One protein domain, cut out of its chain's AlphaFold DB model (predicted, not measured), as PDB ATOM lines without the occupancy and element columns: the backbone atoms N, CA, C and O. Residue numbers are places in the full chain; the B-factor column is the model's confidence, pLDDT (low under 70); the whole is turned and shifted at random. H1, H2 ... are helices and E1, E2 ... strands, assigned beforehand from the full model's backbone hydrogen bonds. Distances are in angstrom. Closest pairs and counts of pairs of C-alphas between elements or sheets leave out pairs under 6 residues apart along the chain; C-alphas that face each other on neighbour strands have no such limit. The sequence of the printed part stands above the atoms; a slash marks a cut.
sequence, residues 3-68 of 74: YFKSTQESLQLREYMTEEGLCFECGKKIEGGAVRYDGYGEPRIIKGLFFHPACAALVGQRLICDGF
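What this domain is: This is residues 3 to 68 of the 74 residues of an uncharacterized protein of Pseudomonas fluorescens (UniProt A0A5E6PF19). A long two-stranded hairpin, E1 and E2, has a helix, H2, leaving its open end as an arm whose residues 61 to 68 stick out; the tiny helix H1 and a looping stretch, residues 11 to 33, lie beside the hairpin. The printed part has 66 residues, with two named helices and two named strands in the order H1, E1, E2, H2 along the chain; the sheet, E1 - E2, is antiparallel, and the class is mixed, helices and strands, with 35 residues in named elements. The whole is compact, radius of gyration of the C-alphas 11.7 A, spanning 34 by 29 by 18 A.

Where its parts are: H1, residues 7 to 10, begins at C-alpha 7 (312.831, 172.531, 178.988). E1, residues 34 to 42, is 24.0 A long; E2, residues 45 to 51, 19.8 A. H2, residues 53 to 67, is 21.4 A long and ends at C-alpha 67 (284.874, 172.920, 179.313).

How they stand to each other: Residues 3 to 4 pair antiparallel with 34 to 35 of E1. The closest C-alphas of H1 and E1, Thr 7 and Ala 34, are 6.0 A apart. H1 and H2 are apart. In the hairpin E1 and E2, at 151 degrees, N 37 and O 49 are 2.9 A apart, within hydrogen-bond range. The closest C-alphas of E1 and H2, Val 35 and Pro 53, are 5.6 A apart. In H2, 9 of 11 O i to N i+4 pairs are within range; H1 is too short for one.

The domain as a whole: The farthest C-alphas, Gln 8 and Phe 68, are 34.0 A apart. The printed part has no cut; H1 to E1 is a long link. pLDDT is under 70 at residues 10 to 18, 41 and 68.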
ATOM      1  N   TYR A   3     306.221 179.500 183.539       83.38
ATOM      2  CA  TYR A   3     307.145 179.780 182.440       83.38
ATOM      3  C   TYR A   3     308.569 179.396 182.842       83.38
ATOM      4  O   TYR A   3     308.999 179.714 183.948       83.38
ATOM      5  N   PHE A   4     309.294 178.762 181.924       82.19
ATOM      6  CA  PHE A   4     310.684 178.352 182.100       82.19
ATOM      7  C   PHE A   4     311.520 178.812 180.906       82.19
ATOM      8  O   PHE A   4     311.026 178.883 179.777       82.19
ATOM      9  N   LYS A   5     312.799 179.120 181.135       82.56
ATOM     10  CA  LYS A   5     313.700 179.590 180.072       82.56
ATOM     11  C   LYS A   5     314.149 178.460 179.153       82.56
ATOM     12  O   LYS A   5     314.513 178.723 178.011       82.56
ATOM     13  N   SER A   6     314.105 177.223 179.638       77.19
ATOM     14  CA  SER A   6     314.354 176.020 178.853       77.19
ATOM     15  C   SER A   6     313.540 174.843 179.380       77.19
ATOM     16  O   SER A   6     313.073 174.835 180.522       77.19
ATOM     17  N   THR A   7     313.407 173.807 178.555       71.62
ATOM     18  CA  THR A   7     312.831 172.531 178.988       71.62
ATOM     19  C   THR A   7     313.672 171.907 180.099       71.62
ATOM     20  O   THR A   7     313.108 171.493 181.101       71.62
ATOM     21  N   GLN A   8     315.005 171.952 180.019       74.12
ATOM     22  CA  GLN A   8     315.899 171.451 181.073       74.12
ATOM     23  C   GLN A   8     315.648 172.074 182.453       74.12
ATOM     24  O   GLN A   8     315.632 171.357 183.448       74.12
ATOM     25  N   GLU A   9     315.416 173.387 182.531       74.38
ATOM     26  CA  GLU A   9     315.081 174.059 183.795       74.38
ATOM     27  C   GLU A   9     313.752 173.538 184.361       74.38
ATOM     28  O   GLU A   9     313.606 173.309 185.561       74.38
ATOM     29  N   SER A  10     312.793 173.270 183.477       65.38
ATOM     30  CA  SER A  10     311.497 172.720 183.863       65.38
ATOM     31  C   SER A  10     311.539 171.237 184.262       65.38
ATOM     32  O   SER A  10     310.591 170.762 184.899       65.38
ATOM     33  N   LEU A  11     312.628 170.518 183.931       64.69
ATOM     34  CA  LEU A  11     312.772 169.081 184.182       64.69
ATOM     35  C   LEU A  11     313.015 168.728 185.669       64.69
ATOM     36  O   LEU A  11     313.051 167.559 186.051       64.69
ATOM     37  N   GLN A  12     313.188 169.720 186.541       66.25
ATOM     38  CA  GLN A  12     313.468 169.489 187.963       66.25
ATOM     39  C   GLN A  12     312.204 169.174 188.794       66.25
ATOM     40  O   GLN A  12     312.295 168.973 190.003       66.25
ATOM     41  N   LEU A  13     311.009 169.144 188.182       58.69
ATOM     42  CA  LEU A  13     309.730 169.283 188.895       58.69
ATOM     43  C   LEU A  13     308.662 168.191 188.599       58.69
ATOM     44  O   LEU A  13     307.495 168.540 188.449       58.69
ATOM     45  N   ARG A  14     308.984 166.885 188.654       62.44
ATOM     46  CA  ARG A  14     308.050 165.711 188.546       62.44
ATOM     47  C   ARG A  14     307.713 165.216 187.124       62.44
ATOM     48  O   ARG A  14     308.073 165.847 186.144       62.44
ATOM     49  N   GLU A  15     307.028 164.064 187.065       64.25
ATOM     50  CA  GLU A  15     306.729 163.229 185.886       64.25
ATOM     51  C   GLU A  15     306.007 163.940 184.725       64.25
ATOM     52  O   GLU A  15     305.047 164.694 184.908       64.25
ATOM     53  N   TYR A  16     306.432 163.611 183.504       64.56
ATOM     54  CA  TYR A  16     305.924 164.184 182.256       64.56
ATOM     55  C   TYR A  16     304.886 163.288 181.596       64.56
ATOM     56  O   TYR A  16     304.948 162.063 181.691       64.56
ATOM     57  N   MET A  17     303.938 163.913 180.901       63.72
ATOM     58  CA  MET A  17     303.035 163.210 179.985       63.72
ATOM     59  C   MET A  17     303.490 163.271 178.524       63.72
ATOM     60  O   MET A  17     302.974 162.523 177.701       63.72
ATOM     61  N   THR A  18     304.443 164.143 178.194       67.19
ATOM     62  CA  THR A  18     305.019 164.282 176.849       67.19
ATOM     63  C   THR A  18     306.446 163.767 176.802       67.19
ATOM     64  O   THR A  18     307.165 163.868 177.798       67.19
ATOM     65  N   GLU A  19     306.880 163.309 175.626       73.50
ATOM     66  CA  GLU A  19     308.302 163.089 175.356       73.50
ATOM     67  C   GLU A  19     309.108 164.363 175.637       73.50
ATOM     68  O   GLU A  19     308.645 165.489 175.409       73.50
ATOM     69  N   GLU A  20     310.318 164.180 176.163       72.50
ATOM     70  CA  GLU A  20     311.168 165.294 176.560       72.50
ATOM     71  C   GLU A  20     311.436 166.231 175.380       72.50
ATOM     72  O   GLU A  20     311.954 165.849 174.331       72.50
ATOM     73  N   GLY A  21     311.090 167.502 175.571       77.75
ATOM     74  CA  GLY A  21     311.350 168.539 174.585       77.75
ATOM     75  C   GLY A  21     310.353 168.614 173.432       77.75
ATOM     76  O   GLY A  21     310.582 169.436 172.549       77.75
ATOM     77  N   LEU A  22     309.260 167.845 173.422       89.44
ATOM     78  CA  LEU A  22     308.189 168.005 172.433       89.44
ATOM     79  C   LEU A  22     307.029 168.853 172.973       89.44
ATOM     80  O   LEU A  22     306.633 168.754 174.132       89.44
ATOM     81  N   CYS A  23     306.472 169.694 172.104       91.94
ATOM     82  CA  CYS A  23     305.261 170.458 172.382       91.94
ATOM     83  C   CYS A  23     304.022 169.565 172.259       91.94
ATOM     84  O   CYS A  23     303.809 168.954 171.214       91.94
ATOM     85  N   PHE A  24     303.174 169.549 173.289       91.94
ATOM     86  CA  PHE A  24     301.958 168.730 173.327       91.94
ATOM     87  C   PHE A  24     300.943 169.092 172.232       91.94
ATOM     88  O   PHE A  24     300.254 168.217 171.728       91.94
ATOM     89  N   GLU A  25     300.860 170.368 171.842       93.12
ATOM     90  CA  GLU A  25     299.898 170.819 170.822       93.12
ATOM     91  C   GLU A  25     300.342 170.464 169.400       93.12
ATOM     92  O   GLU A  25     299.555 169.960 168.608       93.12
ATOM     93  N   CYS A  26     301.590 170.772 169.039       93.88
ATOM     94  CA  CYS A  26     302.034 170.700 167.644       93.88
ATOM     95  C   CYS A  26     303.006 169.548 167.353       93.88
ATOM     96  O   CYS A  26     303.419 169.390 166.205       93.88
ATOM     97  N   GLY A  27     303.426 168.795 168.373       91.50
ATOM     98  CA  GLY A  27     304.370 167.677 168.264       91.50
ATOM     99  C   GLY A  27     305.809 168.069 167.912       91.50
ATOM    100  O   GLY A  27     306.676 167.206 167.819       91.50
ATOM    101  N   LYS A  28     306.098 169.360 167.701       94.00
ATOM    102  CA  LYS A  28     307.438 169.840 167.329       94.00
ATOM    103  C   LYS A  28     308.319 170.050 168.553       94.00
ATOM    104  O   LYS A  28     307.831 170.338 169.647       94.00
ATOM    105  N   LYS A  29     309.631 169.991 168.331       91.94
ATOM    106  CA  LYS A  29     310.645 170.240 169.356       91.94
ATOM    107  C   LYS A  29     310.569 171.673 169.904       91.94
ATOM    108  O   LYS A  29     310.300 172.626 169.169       91.94
ATOM    109  N   ILE A  30     310.805 171.826 171.201       91.44
ATOM    110  CA  ILE A  30     310.916 173.103 171.906       91.44
ATOM    111  C   ILE A  30     312.404 173.430 172.040       91.44
ATOM    112  O   ILE A  30     313.126 172.776 172.786       91.44
ATOM    113  N   GLU A  31     312.859 174.439 171.301       86.75
ATOM    114  CA  GLU A  31     314.278 174.831 171.250       86.75
ATOM    115  C   GLU A  31     314.614 176.023 172.164       86.75
ATOM    116  O   GLU A  31     315.782 176.357 172.338       86.75
ATOM    117  N   GLY A  32     313.606 176.659 172.772       85.19
ATOM    118  CA  GLY A  32     313.767 177.846 173.618       85.19
ATOM    119  C   GLY A  32     312.879 177.819 174.862       85.19
ATOM    120  O   GLY A  32     312.677 176.769 175.473       85.19
ATOM    121  N   GLY A  33     312.340 178.986 175.230       85.81
ATOM    122  CA  GLY A  33     311.436 179.126 176.372       85.81
ATOM    123  C   GLY A  33     310.209 178.221 176.255       85.81
ATOM    124  O   GLY A  33     309.636 178.068 175.174       85.81
ATOM    125  N   ALA A  34     309.805 177.636 177.380       90.81
ATOM    126  CA  ALA A  34     308.729 176.658 177.454       90.81
ATOM    127  C   ALA A  34     307.671 177.092 178.471       90.81
ATOM    128  O   ALA A  34     307.977 177.664 179.521       90.81
ATOM    129  N   VAL A  35     306.413 176.778 178.172       91.00
ATOM    130  CA  VAL A  35     305.307 176.904 179.124       91.00
ATOM    131  C   VAL A  35     304.894 175.512 179.567       91.00
ATOM    132  O   VAL A  35     304.680 174.631 178.735       91.00
ATOM    133  N   ARG A  36     304.761 175.326 180.881       89.06
ATOM    134  CA  ARG A  36     304.297 174.075 181.478       89.06
ATOM    135  C   ARG A  36     302.912 174.245 182.084       89.06
ATOM    136  O   ARG A  36     302.679 175.161 182.887       89.06
ATOM    137  N   TYR A  37     302.003 173.351 181.711       88.88
ATOM    138  CA  TYR A  37     300.716 173.179 182.379       88.88
ATOM    139  C   TYR A  37     300.788 171.952 183.282       88.88
ATOM    140  O   TYR A  37     301.268 170.900 182.869       88.88
ATOM    141  N   ASP A  38     300.315 172.112 184.514       86.31
ATOM    142  CA  ASP A  38     300.262 171.050 185.512       86.31
ATOM    143  C   ASP A  38     298.834 170.532 185.629       86.31
ATOM    144  O   ASP A  38     297.893 171.322 185.735       86.31
ATOM    145  N   GLY A  39     298.688 169.212 185.633       79.75
ATOM    146  CA  GLY A  39     297.417 168.530 185.840       79.75
ATOM    147  C   GLY A  39     297.557 167.355 186.799       79.75
ATOM    148  O   GLY A  39     298.653 166.842 187.023       79.75
ATOM    149  N   TYR A  40     296.437 166.917 187.366       78.81
ATOM    150  CA  TYR A  40     296.371 165.705 188.178       78.81
ATOM    151  C   TYR A  40     295.839 164.567 187.308       78.81
ATOM    152  O   TYR A  40     294.675 164.588 186.921       78.81
ATOM    153  N   GLY A  41     296.694 163.594 186.983       69.62
ATOM    154  CA  GLY A  41     296.244 162.331 186.379       69.62
ATOM    155  C   GLY A  41     295.714 161.356 187.435       69.62
ATOM    156  O   GLY A  41     294.799 160.584 187.180       69.62
ATOM    157  N   GLU A  42     296.256 161.455 188.649       75.94
ATOM    158  CA  GLU A  42     295.847 160.710 189.838       75.94
ATOM    159  C   GLU A  42     295.870 161.646 191.059       75.94
ATOM    160  O   GLU A  42     296.600 162.644 191.038       75.94
ATOM    161  N   PRO A  43     295.157 161.329 192.162       74.62
ATOM    162  CA  PRO A  43     295.001 162.218 193.323       74.62
ATOM    163  C   PRO A  43     296.300 162.708 193.990       74.62
ATOM    164  O   PRO A  43     296.255 163.584 194.851       74.62
ATOM    165  N   ARG A  44     297.462 162.138 193.645       72.88
ATOM    166  CA  ARG A  44     298.769 162.484 194.230       72.88
ATOM    167  C   ARG A  44     299.890 162.675 193.212       72.88
ATOM    168  O   ARG A  44     300.981 163.092 193.597       72.88
ATOM    169  N   ILE A  45     299.630 162.416 191.932       73.19
ATOM    170  CA  ILE A  45     300.633 162.516 190.874       73.19
ATOM    171  C   ILE A  45     300.287 163.723 190.010       73.19
ATOM    172  O   ILE A  45     299.287 163.737 189.291       73.19
ATOM    173  N   ILE A  46     301.140 164.745 190.104       75.31
ATOM    174  CA  ILE A  46     301.093 165.894 189.201       75.31
ATOM    175  C   ILE A  46     301.847 165.507 187.938       75.31
ATOM    176  O   ILE A  46     303.015 165.121 188.013       75.31
ATOM    177  N   LYS A  47     301.170 165.637 186.804       81.00
ATOM    178  CA  LYS A  47     301.711 165.440 185.469       81.00
ATOM    179  C   LYS A  47     301.917 166.791 184.789       81.00
ATOM    180  O   LYS A  47     301.055 167.666 184.879       81.00
ATOM    181  N   GLY A  48     303.054 166.948 184.114       83.88
ATOM    182  CA  GLY A  48     303.378 168.142 183.329       83.88
ATOM    183  C   GLY A  48     303.158 167.951 181.826       83.88
ATOM    184  O   GLY A  48     303.579 166.939 181.262       83.88
ATOM    185  N   LEU A  49     302.548 168.952 181.184       88.19
ATOM    186  CA  LEU A  49     302.480 169.118 179.728       88.19
ATOM    187  C   LEU A  49     303.302 170.336 179.301       88.19
ATOM    188  O   LEU A  49     303.155 171.412 179.889       88.19
ATOM    189  N   PHE A  50     304.128 170.181 178.267       90.62
ATOM    190  CA  PHE A  50     304.974 171.253 177.741       90.62
ATOM    191  C   PHE A  50     304.466 171.821 176.425       90.62
ATOM    192  O   PHE A  50     303.976 171.106 175.554       90.62
ATOM    193  N   PHE A  51     304.649 173.128 176.268       93.06
ATOM    194  CA  PHE A  51     304.199 173.874 175.106       93.06
ATOM    195  C   PHE A  51     305.217 174.930 174.691       93.06
ATOM    196  O   PHE A  51     305.880 175.547 175.531       93.06
ATOM    197  N   HIS A  52     305.246 175.236 173.392       95.00
ATOM    198  CA  HIS A  52     305.712 176.550 172.950       95.00
ATOM    199  C   HIS A  52     304.813 177.642 173.555       95.00
ATOM    200  O   HIS A  52     303.602 177.425 173.664       95.00
ATOM    201  N   PRO A  53     305.338 178.840 173.869       92.25
ATOM    202  CA  PRO A  53     304.536 179.924 174.440       92.25
ATOM    203  C   PRO A  53     303.284 180.270 173.620       92.25
ATOM    204  O   PRO A  53     302.211 180.463 174.186       92.25
ATOM    205  N   ALA A  54     303.391 180.268 172.287       93.12
ATOM    206  CA  ALA A  54     302.254 180.514 171.396       93.12
ATOM    207  C   ALA A  54     301.210 179.380 171.433       93.12
ATOM    208  O   ALA A  54     300.008 179.640 171.444       93.12
ATOM    209  N   CYS A  55     301.657 178.122 171.497       94.69
ATOM    210  CA  CYS A  55     300.776 176.956 171.567       94.69
ATOM    211  C   CYS A  55     300.028 176.875 172.903       94.69
ATOM    212  O   CYS A  55     298.862 176.490 172.922       94.69
ATOM    213  N   ALA A  56     300.668 177.278 174.004       93.56
ATOM    214  CA  ALA A  56     300.044 177.285 175.323       93.56
ATOM    215  C   ALA A  56     298.768 178.140 175.339       93.56
ATOM    216  O   ALA A  56     297.734 177.693 175.821       93.56
ATOM    217  N   ALA A  57     298.817 179.342 174.754       89.62
ATOM    218  CA  ALA A  57     297.663 180.238 174.704       89.62
ATOM    219  C   ALA A  57     296.469 179.621 173.950       89.62
ATOM    220  O   ALA A  57     295.338 179.698 174.428       89.62
ATOM    221  N   LEU A  58     296.727 178.962 172.814       90.62
ATOM    222  CA  LEU A  58     295.693 178.289 172.020       90.62
ATOM    223  C   LEU A  58     295.043 177.137 172.793       90.62
ATOM    224  O   LEU A  58     293.819 177.030 172.841       90.62
ATOM    225  N   VAL A  59     295.855 176.294 173.434       90.06
ATOM    226  CA  VAL A  59     295.355 175.156 174.217       90.06
ATOM    227  C   VAL A  59     294.591 175.623 175.449       90.06
ATOM    228  O   VAL A  59     293.516 175.101 175.731       90.06
ATOM    229  N   GLY A  60     295.090 176.641 176.155       88.12
ATOM    230  CA  GLY A  60     294.393 177.234 177.295       88.12
ATOM    231  C   GLY A  60     293.001 177.748 176.922       88.12
ATOM    232  O   GLY A  60     292.041 177.484 177.642       88.12
ATOM    233  N   GLN A  61     292.867 178.415 175.771       87.50
ATOM    234  CA  GLN A  61     291.566 178.858 175.263       87.50
ATOM    235  C   GLN A  61     290.631 177.681 174.971       87.50
ATOM    236  O   GLN A  61     289.496 177.699 175.438       87.50
ATOM    237  N   ARG A  62     291.104 176.639 174.272       85.25
ATOM    238  CA  ARG A  62     290.297 175.437 173.993       85.25
ATOM    239  C   ARG A  62     289.814 174.763 175.272       85.25
ATOM    240  O   ARG A  62     288.624 174.529 175.407       85.25
ATOM    241  N   LEU A  63     290.694 174.549 176.252       84.06
ATOM    242  CA  LEU A  63     290.324 173.937 177.535       84.06
ATOM    243  C   LEU A  63     289.219 174.718 178.263       84.06
ATOM    244  O   LEU A  63     288.314 174.120 178.845       84.06
ATOM    245  N   ILE A  64     289.279 176.051 178.226       85.12
ATOM    246  CA  ILE A  64     288.259 176.913 178.834       85.12
ATOM    247  C   ILE A  64     286.946 176.842 178.047       85.12
ATOM    248  O   ILE A  64     285.880 176.711 178.652       85.12
ATOM    249  N   CYS A  65     287.016 176.939 176.719       84.25
ATOM    250  CA  CYS A  65     285.849 176.955 175.843       84.25
ATOM    251  C   CYS A  65     285.137 175.601 175.800       84.25
ATOM    252  O   CYS A  65     283.932 175.562 176.019       84.25
ATOM    253  N   ASP A  66     285.866 174.507 175.599       79.88
ATOM    254  CA  ASP A  66     285.316 173.149 175.515       79.88
ATOM    255  C   ASP A  66     284.762 172.690 176.870       79.88
ATOM    256  O   ASP A  66     283.753 171.986 176.949       79.88
ATOM    257  N   GLY A  67     285.386 173.136 177.966       70.00
ATOM    258  CA  GLY A  67     284.874 172.920 179.313       70.00
ATOM    259  C   GLY A  67     283.612 173.733 179.619       70.00
ATOM    260  O   GLY A  67     282.838 173.361 180.498       70.00
ATOM    261  N   PHE A  68     283.342 174.844 178.935       68.75
ATOM    262  CA  PHE A  68     282.178 175.684 179.216       68.75
ATOM    263  C   PHE A  68     280.993 175.349 178.286       68.75
ATOM    264  O   PHE A  68     281.173 175.213 177.085       68.75
TER     265      PHE A  68